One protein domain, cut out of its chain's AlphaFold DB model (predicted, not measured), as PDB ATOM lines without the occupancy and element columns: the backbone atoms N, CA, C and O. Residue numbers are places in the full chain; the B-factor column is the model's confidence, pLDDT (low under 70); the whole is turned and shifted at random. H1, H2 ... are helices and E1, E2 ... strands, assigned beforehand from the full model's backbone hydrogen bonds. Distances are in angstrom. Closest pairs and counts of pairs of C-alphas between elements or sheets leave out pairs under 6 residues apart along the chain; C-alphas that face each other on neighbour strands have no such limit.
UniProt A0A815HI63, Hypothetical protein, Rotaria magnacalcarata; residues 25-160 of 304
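AT A GLANCE: This is residues 25 to 160 of the 304 residues of the protein "Hypothetical protein" of Rotaria magnacalcarata (UniProt A0A815HI63). Two groups of short elements stand side by side: in one, H4 and H6 lie near a tiny two-stranded sheet, E2 and E3, toward one end of the longest axis, and in the other H1 and H3 pack on H2, which lies near the middle of the whole, with E1 farther out, near H1. H5 lies between the groups, crossing H6 and H7, and H6, H7, H8 and H9 follow one another as a chain of helices along one side of the whole. The printed part has 136 residues with nine named helices and three named strands, in the order H1 H2 E1 H3 H4 E2 H5 E3 H6 H7 H8 H9; E2 and E3 are antiparallel and the class is mostly helix. It is compact, with a radius of gyration of the C-alphas of 15.5 A and spans of 44 by 35 by 26 A.

IN THESE COORDINATES: E2 is residues 102 to 104, beginning at C-alpha 102 (-26.600, 21.045, 0.440), and E3 is residues 125 to 127. H5, residues 107 to 117, is 15.2 A long, and H6, residues 128 to 138, 15.0 A. H7 is residues 141 to 149, 12.8 A, and H2 residues 44 to 52, 12.1 A. H3 is residues 69 to 76, 10.3 A. The shorter ones are H4, residues 87 to 91, E1, residues 66 to 68, H8, residues 152 to 155, H1, residues 27 to 30, from C-alpha 27 (-11.997, -0.482, 15.446), and H9, residues 157 to 160, ending at C-alpha 160 (-8.389, -9.161, 8.463).

HOW THE PARTS SIT: E2 and E3 are antiparallel at 134 degrees; N 103 and O 126 are 2.9 A apart and N 126 and O 103 2.8 A, within hydrogen-bond range. The closest C-alphas of E2 and H6, Leu 102 and Ala 128, are 6.4 A apart. H4 and H6 are close but not clearly touching, at Cys 87 and Cys 130, C-alphas 6.5 A apart. H5 touches H6 about perpendicular at 74 degrees, closest C-alphas Cys 112 and Tyr 138, 6.7 A. H5 touches H7 about perpendicular at 73 degrees, closest C-alphas Leu 108 and Cys 147, 5.9 A. H2 and H5 are close but not clearly touching, closest C-alphas Leu 50 and Lys 107, 7.7 A. H2 touches H3 about perpendicular at 88 degrees, closest C-alphas Arg 51 and Leu 75, 6.1 A. H1 touches H2, closest C-alphas Arg 30 and Leu 45, 5.7 A. E1 pairs with no named strand, but its residues 66 to 67 pair antiparallel with residues 25 to 26. H8 and H9 only just touch, with 3 pairs of C-alphas within 8 A, and only at the corner, closest C-alphas Trp 153 and Asn 159, 6.1 A. Each O i to N i+4 pair is within hydrogen-bond range in H2, H3, H4, H5, H6 and H7; H1, H8 and H9 are too short for one.

THE WHOLE: The C-alphas farthest apart, Lys 96 and Ile 158, are 47.5 A apart. The printed part has no cut, and the links H1 to H2 and H2 to E1 are long. Mean pLDDT of the printed part is 82.6; residues 32 to 39, 59 to 61, 81, 97, 99 to 100 and 157 to 160 are under 70.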
ATOM      1  N   ILE A  25     -12.400   2.173  22.131       87.56
ATOM      2  CA  ILE A  25     -13.048   1.122  21.352       87.56
ATOM      3  C   ILE A  25     -12.024   0.611  20.337       87.56
ATOM      4  O   ILE A  25     -11.300   1.406  19.724       87.56
ATOM      5  N   ARG A  26     -11.939  -0.712  20.153       86.31
ATOM      6  CA  ARG A  26     -11.142  -1.286  19.063       86.31
ATOM      7  C   ARG A  26     -11.936  -1.157  17.777       86.31
ATOM      8  O   ARG A  26     -13.107  -1.522  17.731       86.31
ATOM      9  N   LEU A  27     -11.300  -0.673  16.717       83.19
ATOM     10  CA  LEU A  27     -11.997  -0.482  15.446       83.19
ATOM     11  C   LEU A  27     -12.541  -1.782  14.851       83.19
ATOM     12  O   LEU A  27     -13.606  -1.776  14.234       83.19
ATOM     13  N   LEU A  28     -11.857  -2.900  15.085       81.31
ATOM     14  CA  LEU A  28     -12.311  -4.210  14.630       81.31
ATOM     15  C   LEU A  28     -13.665  -4.618  15.230       81.31
ATOM     16  O   LEU A  28     -14.440  -5.302  14.563       81.31
ATOM     17  N   ASP A  29     -13.983  -4.166  16.445       82.94
ATOM     18  CA  ASP A  29     -15.261  -4.486  17.091       82.94
ATOM     19  C   ASP A  29     -16.449  -3.881  16.315       82.94
ATOM     20  O   ASP A  29     -17.567  -4.374  16.429       82.94
ATOM     21  N   ARG A  30     -16.197  -2.871  15.465       82.56
ATOM     22  CA  ARG A  30     -17.175  -2.202  14.583       82.56
ATOM     23  C   ARG A  30     -17.205  -2.740  13.154       82.56
ATOM     24  O   ARG A  30     -17.931  -2.234  12.306       82.56
ATOM     25  N   TYR A  31     -16.420  -3.773  12.850       77.56
ATOM     26  CA  TYR A  31     -16.401  -4.366  11.511       77.56
ATOM     27  C   TYR A  31     -17.719  -5.085  11.159       77.56
ATOM     28  O   TYR A  31     -18.104  -5.136   9.993       77.56
ATOM     29  N   LYS A  32     -18.405  -5.654  12.160       67.25
ATOM     30  CA  LYS A  32     -19.590  -6.509  11.965       67.25
ATOM     31  C   LYS A  32     -20.904  -5.741  11.818       67.25
ATOM     32  O   LYS A  32     -21.900  -6.342  11.418       67.25
ATOM     33  N   ASP A  33     -20.895  -4.447  12.108       65.06
ATOM     34  CA  ASP A  33     -22.077  -3.603  12.017       65.06
ATOM     35  C   ASP A  33     -22.286  -3.241  10.535       65.06
ATOM     36  O   ASP A  33     -21.676  -2.320   9.984       65.06
ATOM     37  N   VAL A  34     -23.088  -4.063   9.847       58.78
ATOM     38  CA  VAL A  34     -23.512  -3.817   8.461       58.78
ATOM     39  C   VAL A  34     -24.298  -2.512   8.445       58.78
ATOM     40  O   VAL A  34     -25.309  -2.384   9.135       58.78
ATOM     41  N   CYS A  35     -23.826  -1.538   7.670       57.47
ATOM     42  CA  CYS A  35     -24.504  -0.255   7.566       57.47
ATOM     43  C   CYS A  35     -25.743  -0.350   6.677       57.47
ATOM     44  O   CYS A  35     -25.791  -1.108   5.707       57.47
ATOM     45  N   ASP A  36     -26.736   0.461   7.029       53.06
ATOM     46  CA  ASP A  36     -27.966   0.645   6.273       53.06
ATOM     47  C   ASP A  36     -27.638   1.095   4.834       53.06
ATOM     48  O   ASP A  36     -26.792   1.965   4.615       53.06
ATOM     49  N   THR A  37     -28.291   0.491   3.844       54.50
ATOM     50  CA  THR A  37     -27.873   0.411   2.425       54.50
ATOM     51  C   THR A  37     -27.905   1.729   1.633       54.50
ATOM     52  O   THR A  37     -27.723   1.727   0.417       54.50
ATOM     53  N   ASN A  38     -28.125   2.866   2.293       57.56
ATOM     54  CA  ASN A  38     -28.359   4.166   1.655       57.56
ATOM     55  C   ASN A  38     -27.118   5.075   1.565       57.56
ATOM     56  O   ASN A  38     -27.229   6.211   1.101       57.56
ATOM     57  N   LEU A  39     -25.944   4.622   2.013       65.19
ATOM     58  CA  LEU A  39     -24.696   5.393   1.979       65.19
ATOM     59  C   LEU A  39     -23.614   4.642   1.181       65.19
ATOM     60  O   LEU A  39     -23.590   3.418   1.179       65.19
ATOM     61  N   ASP A  40     -22.697   5.371   0.526       76.56
ATOM     62  CA  ASP A  40     -21.605   4.824  -0.319       76.56
ATOM     63  C   ASP A  40     -20.514   4.047   0.472       76.56
ATOM     64  O   ASP A  40     -19.360   3.985   0.045       76.56
ATOM     65  N   HIS A  41     -20.824   3.519   1.658       79.50
ATOM     66  CA  HIS A  41     -19.931   2.677   2.457       79.50
ATOM     67  C   HIS A  41     -20.641   1.379   2.852       79.50
ATOM     68  O   HIS A  41     -21.859   1.340   2.998       79.50
ATOM     69  N   LYS A  42     -19.880   0.304   3.040       80.38
ATOM     70  CA  LYS A  42     -20.409  -1.047   3.280       80.38
ATOM     71  C   LYS A  42     -20.414  -1.445   4.759       80.38
ATOM     72  O   LYS A  42     -21.106  -2.392   5.124       80.38
ATOM     73  N   CYS A  43     -19.639  -0.767   5.606       84.81
ATOM     74  CA  CYS A  43     -19.599  -1.016   7.051       84.81
ATOM     75  C   CYS A  43     -19.199   0.235   7.840       84.81
ATOM     76  O   CYS A  43     -18.615   1.174   7.290       84.81
ATOM     77  N   GLU A  44     -19.477   0.229   9.146       87.75
ATOM     78  CA  GLU A  44     -19.205   1.373  10.022       87.75
ATOM     79  C   GLU A  44     -17.705   1.678  10.088       87.75
ATOM     80  O   GLU A  44     -17.288   2.835  10.076       87.75
ATOM     81  N   LEU A  45     -16.873   0.635  10.087       88.62
ATOM     82  CA  LEU A  45     -15.427   0.792  10.048       88.62
ATOM     83  C   LEU A  45     -14.965   1.593   8.820       88.62
ATOM     84  O   LEU A  45     -14.154   2.509   8.955       88.62
ATOM     85  N   GLU A  46     -15.505   1.297   7.636       89.94
ATOM     86  CA  GLU A  46     -15.199   2.058   6.421       89.94
ATOM     87  C   GLU A  46     -15.632   3.523   6.568       89.94
ATOM     88  O   GLU A  46     -14.864   4.435   6.257       89.94
ATOM     89  N   TYR A  47     -16.833   3.758   7.105       90.69
ATOM     90  CA  TYR A  47     -17.334   5.103   7.380       90.69
ATOM     91  C   TYR A  47     -16.386   5.893   8.294       90.69
ATOM     92  O   TYR A  47     -16.025   7.032   7.981       90.69
ATOM     93  N   LEU A  48     -15.948   5.289   9.402       90.38
ATOM     94  CA  LEU A  48     -15.036   5.911  10.359       90.38
ATOM     95  C   LEU A  48     -13.678   6.227   9.727       90.38
ATOM     96  O   LEU A  48     -13.169   7.331   9.924       90.38
ATOM     97  N   LEU A  49     -13.118   5.307   8.936       90.88
ATOM     98  CA  LEU A  49     -11.845   5.510   8.235       90.88
ATOM     99  C   LEU A  49     -11.937   6.663   7.227       90.88
ATOM    100  O   LEU A  49     -11.098   7.567   7.246       90.88
ATOM    101  N   LEU A  50     -12.999   6.696   6.417       91.69
ATOM    102  CA  LEU A  50     -13.257   7.782   5.467       91.69
ATOM    103  C   LEU A  50     -13.413   9.133   6.174       91.69
ATOM    104  O   LEU A  50     -12.842  10.135   5.745       91.69
ATOM    105  N   ARG A  51     -14.175   9.180   7.275       89.94
ATOM    106  CA  ARG A  51     -14.387  10.402   8.074       89.94
ATOM    107  C   ARG A  51     -13.098  10.897   8.710       89.94
ATOM    108  O   ARG A  51     -12.836  12.099   8.713       89.94
ATOM    109  N   ALA A  52     -12.292   9.978   9.218       89.50
ATOM    110  CA  ALA A  52     -11.005  10.277   9.819       89.50
ATOM    111  C   ALA A  52      -9.933  10.678   8.789       89.50
ATOM    112  O   ALA A  52      -8.926  11.268   9.174       89.50
ATOM    113  N   GLY A  53     -10.173  10.435   7.495       90.06
ATOM    114  CA  GLY A  53      -9.258  10.805   6.418       90.06
ATOM    115  C   GLY A  53      -8.190   9.759   6.113       90.06
ATOM    116  O   GLY A  53      -7.152  10.113   5.563       90.06
ATOM    117  N   PHE A  54      -8.422   8.497   6.472       90.06
ATOM    118  CA  PHE A  54      -7.487   7.401   6.234       90.06
ATOM    119  C   PHE A  54      -7.747   6.735   4.886       90.06
ATOM    120  O   PHE A  54      -8.377   5.688   4.831       90.06
ATOM    121  N   PHE A  55      -7.279   7.328   3.793       88.19
ATOM    122  CA  PHE A  55      -7.464   6.763   2.449       88.19
ATOM    123  C   PHE A  55      -6.286   5.889   1.979       88.19
ATOM    124  O   PHE A  55      -6.428   5.145   1.013       88.19
ATOM    125  N   ASP A  56      -5.146   5.928   2.668       87.31
ATOM    126  CA  ASP A  56      -3.931   5.157   2.371       87.31
ATOM    127  C   ASP A  56      -3.532   4.216   3.514       87.31
ATOM    128  O   ASP A  56      -2.352   3.948   3.736       87.31
ATOM    129  N   LEU A  57      -4.516   3.701   4.256       83.31
ATOM    130  CA  LEU A  57      -4.229   2.801   5.366       83.31
ATOM    131  C   LEU A  57      -3.607   1.492   4.833       83.31
ATOM    132  O   LEU A  57      -4.260   0.801   4.038       83.31
ATOM    133  N   PRO A  58      -2.386   1.111   5.260       72.94
ATOM    134  CA  PRO A  58      -1.833  -0.190   4.917       72.94
ATOM    135  C   PRO A  58      -2.674  -1.305   5.553       72.94
ATOM    136  O   PRO A  58      -3.293  -1.123   6.603       72.94
ATOM    137  N   LEU A  59      -2.662  -2.477   4.914       65.25
ATOM    138  CA  LEU A  59      -3.478  -3.657   5.238       65.25
ATOM    139  C   LEU A  59      -3.410  -4.128   6.701       65.25
ATOM    140  O   LEU A  59      -4.290  -4.865   7.139       65.25
ATOM    141  N   VAL A  60      -2.373  -3.755   7.452       61.38
ATOM    142  CA  VAL A  60      -1.840  -4.670   8.465       61.38
ATOM    143  C   VAL A  60      -2.132  -4.341   9.928       61.38
ATOM    144  O   VAL A  60      -1.872  -5.180  10.780       61.38
ATOM    145  N   ASN A  61      -2.793  -3.222  10.251       64.50
ATOM    146  CA  ASN A  61      -2.860  -2.769  11.654       64.50
ATOM    147  C   ASN A  61      -4.249  -2.530  12.261       64.50
ATOM    148  O   ASN A  61      -4.344  -1.964  13.349       64.50
ATOM    149  N   LEU A  62      -5.347  -3.001  11.654       72.25
ATOM    150  CA  LEU A  62      -6.702  -2.815  12.226       72.25
ATOM    151  C   LEU A  62      -6.883  -3.300  13.664       72.25
ATOM    152  O   LEU A  62      -7.644  -2.688  14.412       72.25
ATOM    153  N   PHE A  63      -6.187  -4.364  14.061       70.88
ATOM    154  CA  PHE A  63      -6.232  -4.872  15.433       70.88
ATOM    155  C   PHE A  63      -5.630  -3.911  16.457       70.88
ATOM    156  O   PHE A  63      -6.023  -3.926  17.625       70.88
ATOM    157  N   GLU A  64      -4.667  -3.102  16.028       75.06
ATOM    158  CA  GLU A  64      -3.948  -2.169  16.887       75.06
ATOM    159  C   GLU A  64      -4.647  -0.815  16.961       75.06
ATOM    160  O   GLU A  64      -4.494  -0.090  17.948       75.06
ATOM    161  N   PHE A  65      -5.463  -0.494  15.955       81.50
ATOM    162  CA  PHE A  65      -6.194   0.757  15.921       81.50
ATOM    163  C   PHE A  65      -7.275   0.812  17.001       81.50
ATOM    164  O   PHE A  65      -8.259   0.062  17.028       81.50
ATOM    165  N   LYS A  66      -7.095   1.794  17.881       86.50
ATOM    166  CA  LYS A  66      -8.052   2.179  18.911       86.50
ATOM    167  C   LYS A  66      -8.509   3.605  18.655       86.50
ATOM    168  O   LYS A  66      -7.707   4.479  18.324       86.50
ATOM    169  N   ILE A  67      -9.794   3.840  18.872       88.12
ATOM    170  CA  ILE A  67     -10.388   5.172  18.870       88.12
ATOM    171  C   ILE A  67     -10.955   5.455  20.258       88.12
ATOM    172  O   ILE A  67     -11.584   4.585  20.859       88.12
ATOM    173  N   CYS A  68     -10.689   6.640  20.814       91.44
ATOM    174  CA  CYS A  68     -11.314   7.010  22.082       91.44
ATOM    175  C   CYS A  68     -12.796   7.334  21.866       91.44
ATOM    176  O   CYS A  68     -13.200   7.715  20.764       91.44
ATOM    177  N   LEU A  69     -13.605   7.196  22.915       89.94
ATOM    178  CA  LEU A  69     -15.058   7.341  22.805       89.94
ATOM    179  C   LEU A  69     -15.473   8.717  22.254       89.94
ATOM    180  O   LEU A  69     -16.314   8.786  21.367       89.94
ATOM    181  N   ASN A  70     -14.805   9.794  22.681       90.88
ATOM    182  CA  ASN A  70     -15.118  11.151  22.222       90.88
ATOM    183  C   ASN A  70     -14.851  11.329  20.715       90.88
ATOM    184  O   ASN A  70     -15.659  11.914  19.994       90.88
ATOM    185  N   HIS A  71     -13.732  10.795  20.212       90.00
ATOM    186  CA  HIS A  71     -13.433  10.825  18.778       90.00
ATOM    187  C   HIS A  71     -14.396   9.946  17.986       90.00
ATOM    188  O   HIS A  71     -14.824  10.341  16.903       90.00
ATOM    189  N   TYR A  72     -14.763   8.782  18.523       91.56
ATOM    190  CA  TYR A  72     -15.766   7.921  17.910       91.56
ATOM    191  C   TYR A  72     -17.103   8.657  17.766       91.56
ATOM    192  O   TYR A  72     -17.604   8.787  16.653       91.56
ATOM    193  N   GLU A  73     -17.625   9.248  18.843       90.88
ATOM    194  CA  GLU A  73     -18.858  10.043  18.812       90.88
ATOM    195  C   GLU A  73     -18.758  11.226  17.836       90.88
ATOM    196  O   GLU A  73     -19.678  11.487  17.053       90.88
ATOM    197  N   SER A  74     -17.613  11.911  17.804       89.38
ATOM    198  CA  SER A  74     -17.385  13.007  16.863       89.38
ATOM    199  C   SER A  74     -17.369  12.548  15.401       89.38
ATOM    200  O   SER A  74     -17.869  13.274  14.537       89.38
ATOM    201  N   LEU A  75     -16.794  11.386  15.085       89.75
ATOM    202  CA  LEU A  75     -16.753  10.864  13.716       89.75
ATOM    203  C   LEU A  75     -18.111  10.297  13.291       89.75
ATOM    204  O   LEU A  75     -18.544  10.578  12.166       89.75
ATOM    205  N   SER A  76     -18.785   9.577  14.192       88.38
ATOM    206  CA  SER A  76     -20.108   8.975  13.991       88.38
ATOM    207  C   SER A  76     -21.221  10.018  13.885       88.38
ATOM    208  O   SER A  76     -22.183   9.821  13.145       88.38
ATOM    209  N   SER A  77     -21.084  11.169  14.549       87.38
ATOM    210  CA  SER A  77     -22.078  12.238  14.452       87.38
ATOM    211  C   SER A  77     -22.130  12.877  13.055       87.38
ATOM    212  O   SER A  77     -21.114  13.220  12.438       87.38
ATOM    213  N   ILE A  78     -23.352  13.075  12.549       81.12
ATOM    214  CA  ILE A  78     -23.593  13.802  11.300       81.12
ATOM    215  C   ILE A  78     -23.414  15.302  11.582       81.12
ATOM    216  O   ILE A  78     -24.149  15.867  12.400       81.12
ATOM    217  N   PRO A  79     -22.473  15.991  10.913       76.62
ATOM    218  CA  PRO A  79     -22.247  17.406  11.160       76.62
ATOM    219  C   PRO A  79     -23.469  18.230  10.732       76.62
ATOM    220  O   PRO A  79     -23.801  18.299   9.551       76.62
ATOM    221  N   ARG A  80     -24.100  18.940  11.676       73.69
ATOM    222  CA  ARG A  80     -25.291  19.790  11.440       73.69
ATOM    223  C   ARG A  80     -24.981  21.145  10.780       73.69
ATOM    224  O   ARG A  80     -25.663  22.135  11.026       73.69
ATOM    225  N   ARG A  81     -23.914  21.252   9.982       68.88
ATOM    226  CA  ARG A  81     -23.489  22.552   9.435       68.88
ATOM    227  C   ARG A  81     -24.328  22.947   8.218       68.88
ATOM    228  O   ARG A  81     -24.345  22.247   7.207       68.88
ATOM    229  N   ASN A  82     -24.897  24.152   8.283       70.38
ATOM    230  CA  ASN A  82     -25.674  24.784   7.207       70.38
ATOM    231  C   ASN A  82     -24.805  25.457   6.126       70.38
ATOM    232  O   ASN A  82     -25.318  26.198   5.292       70.38
ATOM    233  N   ASN A  83     -23.491  25.222   6.133       82.75
ATOM    234  CA  ASN A  83     -22.542  25.859   5.226       82.75
ATOM    235  C   ASN A  83     -21.742  24.807   4.457       82.75
ATOM    236  O   ASN A  83     -21.382  23.766   5.002       82.75
ATOM    237  N   CYS A  84     -21.411  25.114   3.202       86.44
ATOM    238  CA  CYS A  84     -20.519  24.284   2.400       86.44
ATOM    239  C   CYS A  84     -19.121  24.238   3.032       86.44
ATOM    240  O   CYS A  84     -18.504  25.281   3.254       86.44
ATOM    241  N   ASN A  85     -18.604  23.032   3.263       82.44
ATOM    242  CA  ASN A  85     -17.297  22.838   3.896       82.44
ATOM    243  C   ASN A  85     -16.111  23.038   2.937       82.44
ATOM    244  O   ASN A  85     -14.969  23.056   3.382       82.44
ATOM    245  N   ILE A  86     -16.375  23.203   1.638       86.94
ATOM    246  CA  ILE A  86     -15.343  23.164   0.594       86.94
ATOM    247  C   ILE A  86     -15.205  24.491  -0.157       86.94
ATOM    248  O   ILE A  86     -14.121  24.783  -0.648       86.94
ATOM    249  N   CYS A  87     -16.245  25.339  -0.182       86.81
ATOM    250  CA  CYS A  87     -16.240  26.628  -0.897       86.81
ATOM    251  C   CYS A  87     -14.945  27.425  -0.678       86.81
ATOM    252  O   CYS A  87     -14.249  27.753  -1.632       86.81
ATOM    253  N   LYS A  88     -14.596  27.681   0.592       84.00
ATOM    254  CA  LYS A  88     -13.394  28.447   0.944       84.00
ATOM    255  C   LYS A  88     -12.105  27.702   0.590       84.00
ATOM    256  O   LYS A  88     -11.130  28.338   0.228       84.00
ATOM    257  N   PHE A  89     -12.105  26.382   0.752       81.12
ATOM    258  CA  PHE A  89     -10.898  25.573   0.646       81.12
ATOM    259  C   PHE A  89     -10.469  25.372  -0.812       81.12
ATOM    260  O   PHE A  89      -9.318  25.615  -1.140       81.12
ATOM    261  N   VAL A  90     -11.400  24.997  -1.694       77.81
ATOM    262  CA  VAL A  90     -11.084  24.712  -3.107       77.81
ATOM    263  C   VAL A  90     -11.165  25.962  -3.981       77.81
ATOM    264  O   VAL A  90     -10.408  26.094  -4.933       77.81
ATOM    265  N   PHE A  91     -12.074  26.892  -3.675       80.62
ATOM    266  CA  PHE A  91     -12.375  28.019  -4.567       80.62
ATOM    267  C   PHE A  91     -12.005  29.387  -3.981       80.62
ATOM    268  O   PHE A  91     -12.362  30.405  -4.562       80.62
ATOM    269  N   GLY A  92     -11.349  29.435  -2.818       81.38
ATOM    270  CA  GLY A  92     -10.895  30.673  -2.166       81.38
ATOM    271  C   GLY A  92     -12.001  31.541  -1.547       81.38
ATOM    272  O   GLY A  92     -11.738  32.299  -0.616       81.38
ATOM    273  N   GLU A  93     -13.258  31.393  -1.974       80.00
ATOM    274  CA  GLU A  93     -14.370  32.252  -1.555       80.00
ATOM    275  C   GLU A  93     -15.526  31.479  -0.908       80.00
ATOM    276  O   GLU A  93     -15.969  30.424  -1.369       80.00
ATOM    277  N   ARG A  94     -16.095  32.037   0.171       78.12
ATOM    278  CA  ARG A  94     -17.306  31.488   0.801       78.12
ATOM    279  C   ARG A  94     -18.550  31.914   0.024       78.12
ATOM    280  O   ARG A  94     -19.091  32.991   0.253       78.12
ATOM    281  N   LYS A  95     -19.085  31.023  -0.809       73.19
ATOM    282  CA  LYS A  95     -20.438  31.198  -1.360       73.19
ATOM    283  C   LYS A  95     -21.484  30.838  -0.300       73.19
ATOM    284  O   LYS A  95     -21.444  29.734   0.248       73.19
ATOM    285  N   LYS A  96     -22.429  31.746  -0.021       70.25
ATOM    286  CA  LYS A  96     -23.617  31.443   0.796       70.25
ATOM    287  C   LYS A  96     -24.477  30.435   0.031       70.25
ATOM    288  O   LYS A  96     -25.084  30.773  -0.980       70.25
ATOM    289  N   ALA A  97     -24.494  29.188   0.484       67.19
ATOM    290  CA  ALA A  97     -25.369  28.172  -0.084       67.19
ATOM    291  C   ALA A  97     -26.785  28.355   0.473       67.19
ATOM    292  O   ALA A  97     -26.954  28.572   1.672       67.19
ATOM    293  N   ARG A  98     -27.814  28.240  -0.374       71.56
ATOM    294  CA  ARG A  98     -29.183  28.042   0.126       71.56
ATOM    295  C   ARG A  98     -29.236  26.671   0.811       71.56
ATOM    296  O   ARG A  98     -28.770  25.696   0.222       71.56
ATOM    297  N   VAL A  99     -29.802  26.600   2.017       66.00
ATOM    298  CA  VAL A  99     -29.824  25.391   2.870       66.00
ATOM    299  C   VAL A  99     -30.353  24.158   2.115       66.00
ATOM    300  O   VAL A  99     -29.760  23.087   2.197       66.00
ATOM    301  N   ASN A 100     -31.364  24.329   1.257       68.94
ATOM    302  CA  ASN A 100     -31.986  23.238   0.484       68.94
ATOM    303  C   ASN A 100     -31.088  22.640  -0.628       68.94
ATOM    304  O   ASN A 100     -31.420  21.614  -1.227       68.94
ATOM    305  N   GLY A 101     -29.946  23.269  -0.923       79.06
ATOM    306  CA  GLY A 101     -29.000  22.842  -1.960       79.06
ATOM    307  C   GLY A 101     -27.767  22.104  -1.436       79.06
ATOM    308  O   GLY A 101     -26.847  21.853  -2.217       79.06
ATOM    309  N   LEU A 102     -27.705  21.806  -0.134       84.69
ATOM    310  CA  LEU A 102     -26.600  21.045   0.440       84.69
ATOM    311  C   LEU A 102     -26.760  19.551   0.144       84.69
ATOM    312  O   LEU A 102     -27.864  19.004   0.157       84.69
ATOM    313  N   ARG A 103     -25.642  18.900  -0.166       87.31
ATOM    314  CA  ARG A 103     -25.542  17.458  -0.410       87.31
ATOM    315  C   ARG A 103     -24.321  16.916   0.319       87.31
ATOM    316  O   ARG A 103     -23.343  17.645   0.488       87.31
ATOM    317  N   HIS A 104     -24.377  15.658   0.736       90.38
ATOM    318  CA  HIS A 104     -23.215  14.984   1.303       90.38
ATOM    319  C   HIS A 104     -22.162  14.725   0.219       90.38
ATOM    320  O   HIS A 104     -22.495  14.490  -0.946       90.38
ATOM    321  N   VAL A 105     -20.893  14.818   0.605       90.88
ATOM    322  CA  VAL A 105     -19.757  14.435  -0.237       90.88
ATOM    323  C   VAL A 105     -19.722  12.910  -0.351       90.88
ATOM    324  O   VAL A 105     -19.640  12.230   0.674       90.88
ATOM    325  N   SER A 106     -19.772  12.394  -1.583       91.88
ATOM    326  CA  SER A 106     -19.651  10.962  -1.887       91.88
ATOM    327  C   SER A 106     -18.243  10.431  -1.615       91.88
ATOM    328  O   SER A 106     -17.288  11.204  -1.475       91.88
ATOM    329  N   LYS A 107     -18.092   9.100  -1.586       92.25
ATOM    330  CA  LYS A 107     -16.791   8.441  -1.372       92.25
ATOM    331  C   LYS A 107     -15.750   8.890  -2.408       92.25
ATOM    332  O   LYS A 107     -14.655   9.301  -2.033       92.25
ATOM    333  N   LEU A 108     -16.131   8.922  -3.687       92.06
ATOM    334  CA  LEU A 108     -15.264   9.338  -4.795       92.06
ATOM    335  C   LEU A 108     -14.747  10.770  -4.641       92.06
ATOM    336  O   LEU A 108     -13.548  11.015  -4.768       92.06
ATOM    337  N   ILE A 109     -15.644  11.724  -4.374       92.81
ATOM    338  CA  ILE A 109     -15.256  13.133  -4.246       92.81
ATOM    339  C   ILE A 109     -14.357  13.308  -3.017       92.81
ATOM    340  O   ILE A 109     -13.361  14.025  -3.093       92.81
ATOM    341  N   ALA A 110     -14.673  12.634  -1.907       93.56
ATOM    342  CA  ALA A 110     -13.843  12.672  -0.707       93.56
ATOM    343  C   ALA A 110     -12.434  12.118  -0.968       93.56
ATOM    344  O   ALA A 110     -11.462  12.755  -0.568       93.56
ATOM    345  N   PHE A 111     -12.325  10.991  -1.680       93.25
ATOM    346  CA  PHE A 111     -11.046  10.399  -2.072       93.25
ATOM    347  C   PHE A 111     -10.220  11.345  -2.950       93.25
ATOM    348  O   PHE A 111      -9.046  11.564  -2.671       93.25
ATOM    349  N   CYS A 112     -10.830  11.958  -3.967       92.31
ATOM    350  CA  CYS A 112     -10.113  12.873  -4.859       92.31
ATOM    351  C   CYS A 112      -9.613  14.123  -4.120       92.31
ATOM    352  O   CYS A 112      -8.459  14.511  -4.268       92.31
ATOM    353  N   LEU A 113     -10.447  14.716  -3.261       91.50
ATOM    354  CA  LEU A 113     -10.047  15.867  -2.444       91.50
ATOM    355  C   LEU A 113      -8.937  15.528  -1.450       91.50
ATOM    356  O   LEU A 113      -8.076  16.364  -1.180       91.50
ATOM    357  N   TRP A 114      -8.963  14.325  -0.884       92.88
ATOM    358  CA  TRP A 114      -7.881  13.865  -0.029       92.88
ATOM    359  C   TRP A 114      -6.598  13.616  -0.831       92.88
ATOM    360  O   TRP A 114      -5.532  14.020  -0.387       92.88
ATOM    361  N   SER A 115      -6.693  13.029  -2.024       90.62
ATOM    362  CA  SER A 115      -5.529  12.772  -2.880       90.62
ATOM    363  C   SER A 115      -4.843  14.064  -3.327       90.62
ATOM    364  O   SER A 115      -3.618  14.120  -3.362       90.62
ATOM    365  N   ASP A 116      -5.614  15.096  -3.670       90.19
ATOM    366  CA  ASP A 116      -5.063  16.344  -4.210       90.19
ATOM    367  C   ASP A 116      -4.680  17.350  -3.120       90.19
ATOM    368  O   ASP A 116      -3.812  18.202  -3.322       90.19
ATOM    369  N   HIS A 117      -5.372  17.306  -1.979       87.94
ATOM    370  CA  HIS A 117      -5.292  18.364  -0.975       87.94
ATOM    371  C   HIS A 117      -5.185  17.870   0.471       87.94
ATOM    372  O   HIS A 117      -5.157  18.692   1.386       87.94
ATOM    373  N   HIS A 118      -5.168  16.556   0.701       88.69
ATOM    374  CA  HIS A 118      -5.120  15.933   2.028       88.69
ATOM    375  C   HIS A 118      -6.229  16.397   2.988       88.69
ATOM    376  O   HIS A 118      -6.033  16.470   4.204       88.69
ATOM    377  N   VAL A 119      -7.425  16.690   2.453       87.44
ATOM    378  CA  VAL A 119      -8.592  17.098   3.251       87.44
ATOM    379  C   VAL A 119      -9.638  15.997   3.333       87.44
ATOM    380  O   VAL A 119     -10.280  15.644   2.345       87.44
ATOM    381  N   SER A 120      -9.919  15.546   4.557       88.88
ATOM    382  CA  SER A 120     -11.064  14.670   4.815       88.88
ATOM    383  C   SER A 120     -12.382  15.443   4.752       88.88
ATOM    384  O   SER A 120     -12.655  16.348   5.555       88.88
ATOM    385  N   THR A 121     -13.237  15.077   3.798       89.06
ATOM    386  CA  THR A 121     -14.559  15.695   3.615       89.06
ATOM    387  C   THR A 121     -15.708  14.701   3.535       89.06
ATOM    388  O   THR A 121     -16.850  15.127   3.361       89.06
ATOM    389  N   TYR A 122     -15.450  13.405   3.719       91.94
ATOM    390  CA  TYR A 122     -16.490  12.390   3.597       91.94
ATOM    391  C   TYR A 122     -17.670  12.659   4.543       91.94
ATOM    392  O   TYR A 122     -17.502  13.070   5.700       91.94
ATOM    393  N   ASN A 123     -18.880  12.496   4.005       88.56
ATOM    394  CA  ASN A 123     -20.157  12.801   4.648       88.56
ATOM    395  C   ASN A 123     -20.340  14.261   5.132       88.56
ATOM    396  O   ASN A 123     -21.351  14.589   5.756       88.56
ATOM    397  N   LYS A 124     -19.406  15.181   4.846       89.56
ATOM    398  CA  LYS A 124     -19.620  16.619   5.072       89.56
ATOM    399  C   LYS A 124     -20.574  17.170   4.012       89.56
ATOM    400  O   LYS A 124     -20.702  16.620   2.923       89.56
ATOM    401  N   THR A 125     -21.237  18.280   4.322       90.31
ATOM    402  CA  THR A 125     -22.143  18.952   3.384       90.31
ATOM    403  C   THR A 125     -21.387  19.904   2.455       90.31
ATOM    404  O   THR A 125     -20.505  20.664   2.880       90.31
ATOM    405  N   ILE A 126     -21.752  19.879   1.172       91.31
ATOM    406  CA  ILE A 126     -21.261  20.778   0.121       91.31
ATOM    407  C   ILE A 126     -22.417  21.380  -0.667       91.31
ATOM    408  O   ILE A 126     -23.488  20.786  -0.768       91.31
ATOM    409  N   CYS A 127     -22.216  22.575  -1.224       90.94
ATOM    410  CA  CYS A 127     -23.224  23.203  -2.074       90.94
ATOM    411  C   CYS A 127     -23.239  22.584  -3.477       90.94
ATOM    412  O   CYS A 127     -22.214  22.101  -3.966       90.94
ATOM    413  N   ALA A 128     -24.390  22.668  -4.146       89.62
ATOM    414  CA  ALA A 128     -24.572  22.182  -5.513       89.62
ATOM    415  C   ALA A 128     -23.515  22.715  -6.501       89.62
ATOM    416  O   ALA A 128     -23.019  21.961  -7.329       89.62
ATOM    417  N   THR A 129     -23.112  23.986  -6.389       89.31
ATOM    418  CA  THR A 129     -22.088  24.573  -7.271       89.31
ATOM    419  C   THR A 129     -20.726  23.906  -7.097       89.31
ATOM    420  O   THR A 129     -20.133  23.491  -8.088       89.31
ATOM    421  N   CYS A 130     -20.246  23.764  -5.855       90.31
ATOM    422  CA  CYS A 130     -18.987  23.069  -5.587       90.31
ATOM    423  C   CYS A 130     -19.064  21.623  -6.060       90.31
ATOM    424  O   CYS A 130     -18.137  21.156  -6.704       90.31
ATOM    425  N   ARG A 131     -20.181  20.937  -5.800       91.19
ATOM    426  CA  ARG A 131     -20.384  19.561  -6.256       91.19
ATOM    427  C   ARG A 131     -20.226  19.434  -7.770       91.19
ATOM    428  O   ARG A 131     -19.399  18.650  -8.207       91.19
ATOM    429  N   LEU A 132     -20.939  20.250  -8.549       89.56
ATOM    430  CA  LEU A 132     -20.861  20.225 -10.014       89.56
ATOM    431  C   LEU A 132     -19.450  20.523 -10.533       89.56
ATOM    432  O   LEU A 132     -19.026  19.962 -11.538       89.56
ATOM    433  N   GLN A 133     -18.717  21.423  -9.875       89.56
ATOM    434  CA  GLN A 133     -17.332  21.718 -10.244       89.56
ATOM    435  C   GLN A 133     -16.408  20.535  -9.943       89.56
ATOM    436  O   GLN A 133     -15.640  20.140 -10.812       89.56
ATOM    437  N   LEU A 134     -16.516  19.943  -8.754       91.12
ATOM    438  CA  LEU A 134     -15.718  18.780  -8.373       91.12
ATOM    439  C   LEU A 134     -16.045  17.562  -9.241       91.12
ATOM    440  O   LEU A 134     -15.132  16.881  -9.681       91.12
ATOM    441  N   GLU A 135     -17.317  17.323  -9.561       90.81
ATOM    442  CA  GLU A 135     -17.726  16.256 -10.485       90.81
ATOM    443  C   GLU A 135     -17.099  16.453 -11.871       90.81
ATOM    444  O   GLU A 135     -16.601  15.497 -12.453       90.81
ATOM    445  N   LYS A 136     -17.013  17.688 -12.384       89.25
ATOM    446  CA  LYS A 136     -16.307  17.958 -13.652       89.25
ATOM    447  C   LYS A 136     -14.807  17.667 -13.581       89.25
ATOM    448  O   LYS A 136     -14.238  17.222 -14.571       89.25
ATOM    449  N   ILE A 137     -14.168  17.937 -12.443       87.81
ATOM    450  CA  ILE A 137     -12.725  17.716 -12.260       87.81
ATOM    451  C   ILE A 137     -12.428  16.218 -12.071       87.81
ATOM    452  O   ILE A 137     -11.447  15.703 -12.614       87.81
ATOM    453  N   TYR A 138     -13.285  15.520 -11.323       86.19
ATOM    454  CA  TYR A 138     -13.006  14.196 -10.766       86.19
ATOM    455  C   TYR A 138     -13.761  13.035 -11.398       86.19
ATOM    456  O   TYR A 138     -13.459  11.891 -11.061       86.19
ATOM    457  N   ASN A 139     -14.674  13.276 -12.340       78.44
ATOM    458  CA  ASN A 139     -15.316  12.211 -13.110       78.44
ATOM    459  C   ASN A 139     -14.363  11.637 -14.179       78.44
ATOM    460  O   ASN A 139     -14.595  11.745 -15.383       78.44
ATOM    461  N   LYS A 140     -13.243  11.073 -13.719       76.19
ATOM    462  CA  LYS A 140     -12.262  10.330 -14.513       76.19
ATOM    463  C   LYS A 140     -12.340   8.855 -14.125       76.19
ATOM    464  O   LYS A 140     -12.321   8.534 -12.936       76.19
ATOM    465  N   ASN A 141     -12.363   7.966 -15.117       77.50
ATOM    466  CA  ASN A 141     -12.499   6.517 -14.912       77.50
ATOM    467  C   ASN A 141     -11.447   5.934 -13.947       77.50
ATOM    468  O   ASN A 141     -11.775   5.079 -13.126       77.50
ATOM    469  N   ASP A 142     -10.215   6.445 -13.976       86.19
ATOM    470  CA  ASP A 142      -9.125   5.937 -13.132       86.19
ATOM    471  C   ASP A 142      -9.366   6.159 -11.632       86.19
ATOM    472  O   ASP A 142      -9.043   5.297 -10.811       86.19
ATOM    473  N   ASN A 143      -9.967   7.293 -11.256       87.12
ATOM    474  CA  ASN A 143     -10.264   7.599  -9.856       87.12
ATOM    475  C   ASN A 143     -11.399   6.728  -9.323       87.12
ATOM    476  O   ASN A 143     -11.334   6.302  -8.172       87.12
ATOM    477  N   ASN A 144     -12.388   6.406 -10.164       86.94
ATOM    478  CA  ASN A 144     -13.445   5.460  -9.810       86.94
ATOM    479  C   ASN A 144     -12.850   4.095  -9.469       86.94
ATOM    480  O   ASN A 144     -13.119   3.566  -8.396       86.94
ATOM    481  N   MET A 145     -11.969   3.560 -10.322       88.00
ATOM    482  CA  MET A 145     -11.347   2.259 -10.064       88.00
ATOM    483  C   MET A 145     -10.502   2.260  -8.780       88.00
ATOM    484  O   MET A 145     -10.551   1.300  -8.014       88.00
ATOM    485  N   LYS A 146      -9.739   3.329  -8.519       89.75
ATOM    486  CA  LYS A 146      -8.969   3.468  -7.268       89.75
ATOM    487  C   LYS A 146      -9.881   3.570  -6.042       89.75
ATOM    488  O   LYS A 146      -9.617   2.917  -5.039       89.75
ATOM    489  N   CYS A 147     -10.958   4.345  -6.136       89.00
ATOM    490  CA  CYS A 147     -11.936   4.529  -5.067       89.00
ATOM    491  C   CYS A 147     -12.723   3.243  -4.754       89.00
ATOM    492  O   CYS A 147     -13.005   2.971  -3.591       89.00
ATOM    493  N   GLU A 148     -13.056   2.435  -5.761       87.00
ATOM    494  CA  GLU A 148     -13.714   1.133  -5.564       87.00
ATOM    495  C   GLU A 148     -12.792   0.120  -4.877       87.00
ATOM    496  O   GLU A 148     -13.221  -0.622  -3.994       87.00
ATOM    497  N   LYS A 149     -11.500   0.136  -5.229       88.75
ATOM    498  CA  LYS A 149     -10.472  -0.687  -4.573       88.75
ATOM    499  C   LYS A 149     -10.128  -0.198  -3.163       88.75
ATOM    500  O   LYS A 149      -9.558  -0.951  -2.369       88.75
ATOM    501  N   LEU A 150     -10.474   1.048  -2.831       87.50
ATOM    502  CA  LEU A 150     -10.287   1.616  -1.501       87.50
ATOM    503  C   LEU A 150     -11.068   0.781  -0.487       87.50
ATOM    504  O   LEU A 150     -12.294   0.671  -0.576       87.50
ATOM    505  N   PHE A 151     -10.341   0.222   0.475       85.44
ATOM    506  CA  PHE A 151     -10.870  -0.680   1.492       85.44
ATOM    507  C   PHE A 151     -11.468  -1.991   0.975       85.44
ATOM    508  O   PHE A 151     -12.108  -2.689   1.754       85.44
ATOM    509  N   GLU A 152     -11.225  -2.401  -0.277       85.00
ATOM    510  CA  GLU A 152     -11.641  -3.735  -0.750       85.00
ATOM    511  C   GLU A 152     -11.143  -4.833   0.206       85.00
ATOM    512  O   GLU A 152     -11.831  -5.812   0.496       85.00
ATOM    513  N   TRP A 153      -9.964  -4.600   0.777       83.25
ATOM    514  CA  TRP A 153      -9.349  -5.453   1.770       83.25
ATOM    515  C   TRP A 153     -10.118  -5.587   3.088       83.25
ATOM    516  O   TRP A 153      -9.993  -6.640   3.707       83.25
ATOM    517  N   LEU A 154     -10.928  -4.599   3.498       80.38
ATOM    518  CA  LEU A 154     -11.803  -4.732   4.669       80.38
ATOM    519  C   LEU A 154     -12.782  -5.885   4.472       80.38
ATOM    520  O   LEU A 154     -13.076  -6.604   5.413       80.38
ATOM    521  N   TYR A 155     -13.261  -6.090   3.248       79.25
ATOM    522  CA  TYR A 155     -14.269  -7.109   2.943       79.25
ATOM    523  C   TYR A 155     -13.670  -8.475   2.647       79.25
ATOM    524  O   TYR A 155     -14.416  -9.434   2.439       79.25
ATOM    525  N   ASN A 156     -12.342  -8.581   2.609       77.44
ATOM    526  CA  ASN A 156     -11.675  -9.858   2.484       77.44
ATOM    527  C   ASN A 156     -11.327 -10.386   3.886       77.44
ATOM    528  O   ASN A 156     -10.355  -9.919   4.485       77.44
ATOM    529  N   PRO A 157     -12.059 -11.387   4.412       65.19
ATOM    530  CA  PRO A 157     -11.802 -11.920   5.748       65.19
ATOM    531  C   PRO A 157     -10.372 -12.452   5.903       65.19
ATOM    532  O   PRO A 157      -9.833 -12.427   7.000       65.19
ATOM    533  N   ILE A 158      -9.713 -12.870   4.819       65.75
ATOM    534  CA  ILE A 158      -8.324 -13.351   4.858       65.75
ATOM    535  C   ILE A 158      -7.358 -12.238   5.299       65.75
ATOM    536  O   ILE A 158      -6.466 -12.478   6.117       65.75
ATOM    537  N   ASN A 159      -7.568 -11.017   4.803       65.94
ATOM    538  CA  ASN A 159      -6.712  -9.868   5.097       65.94
ATOM    539  C   ASN A 159      -6.889  -9.396   6.543       65.94
ATOM    540  O   ASN A 159      -5.938  -8.951   7.173       65.94
ATOM    541  N   LEU A 160      -8.096  -9.546   7.090       63.59
ATOM    542  CA  LEU A 160      -8.389  -9.161   8.463       63.59
ATOM    543  C   LEU A 160      -7.757 -10.072   9.505       63.59
ATOM    544  O   LEU A 160      -7.687  -9.638  10.635       63.59
TER     545      LEU A 160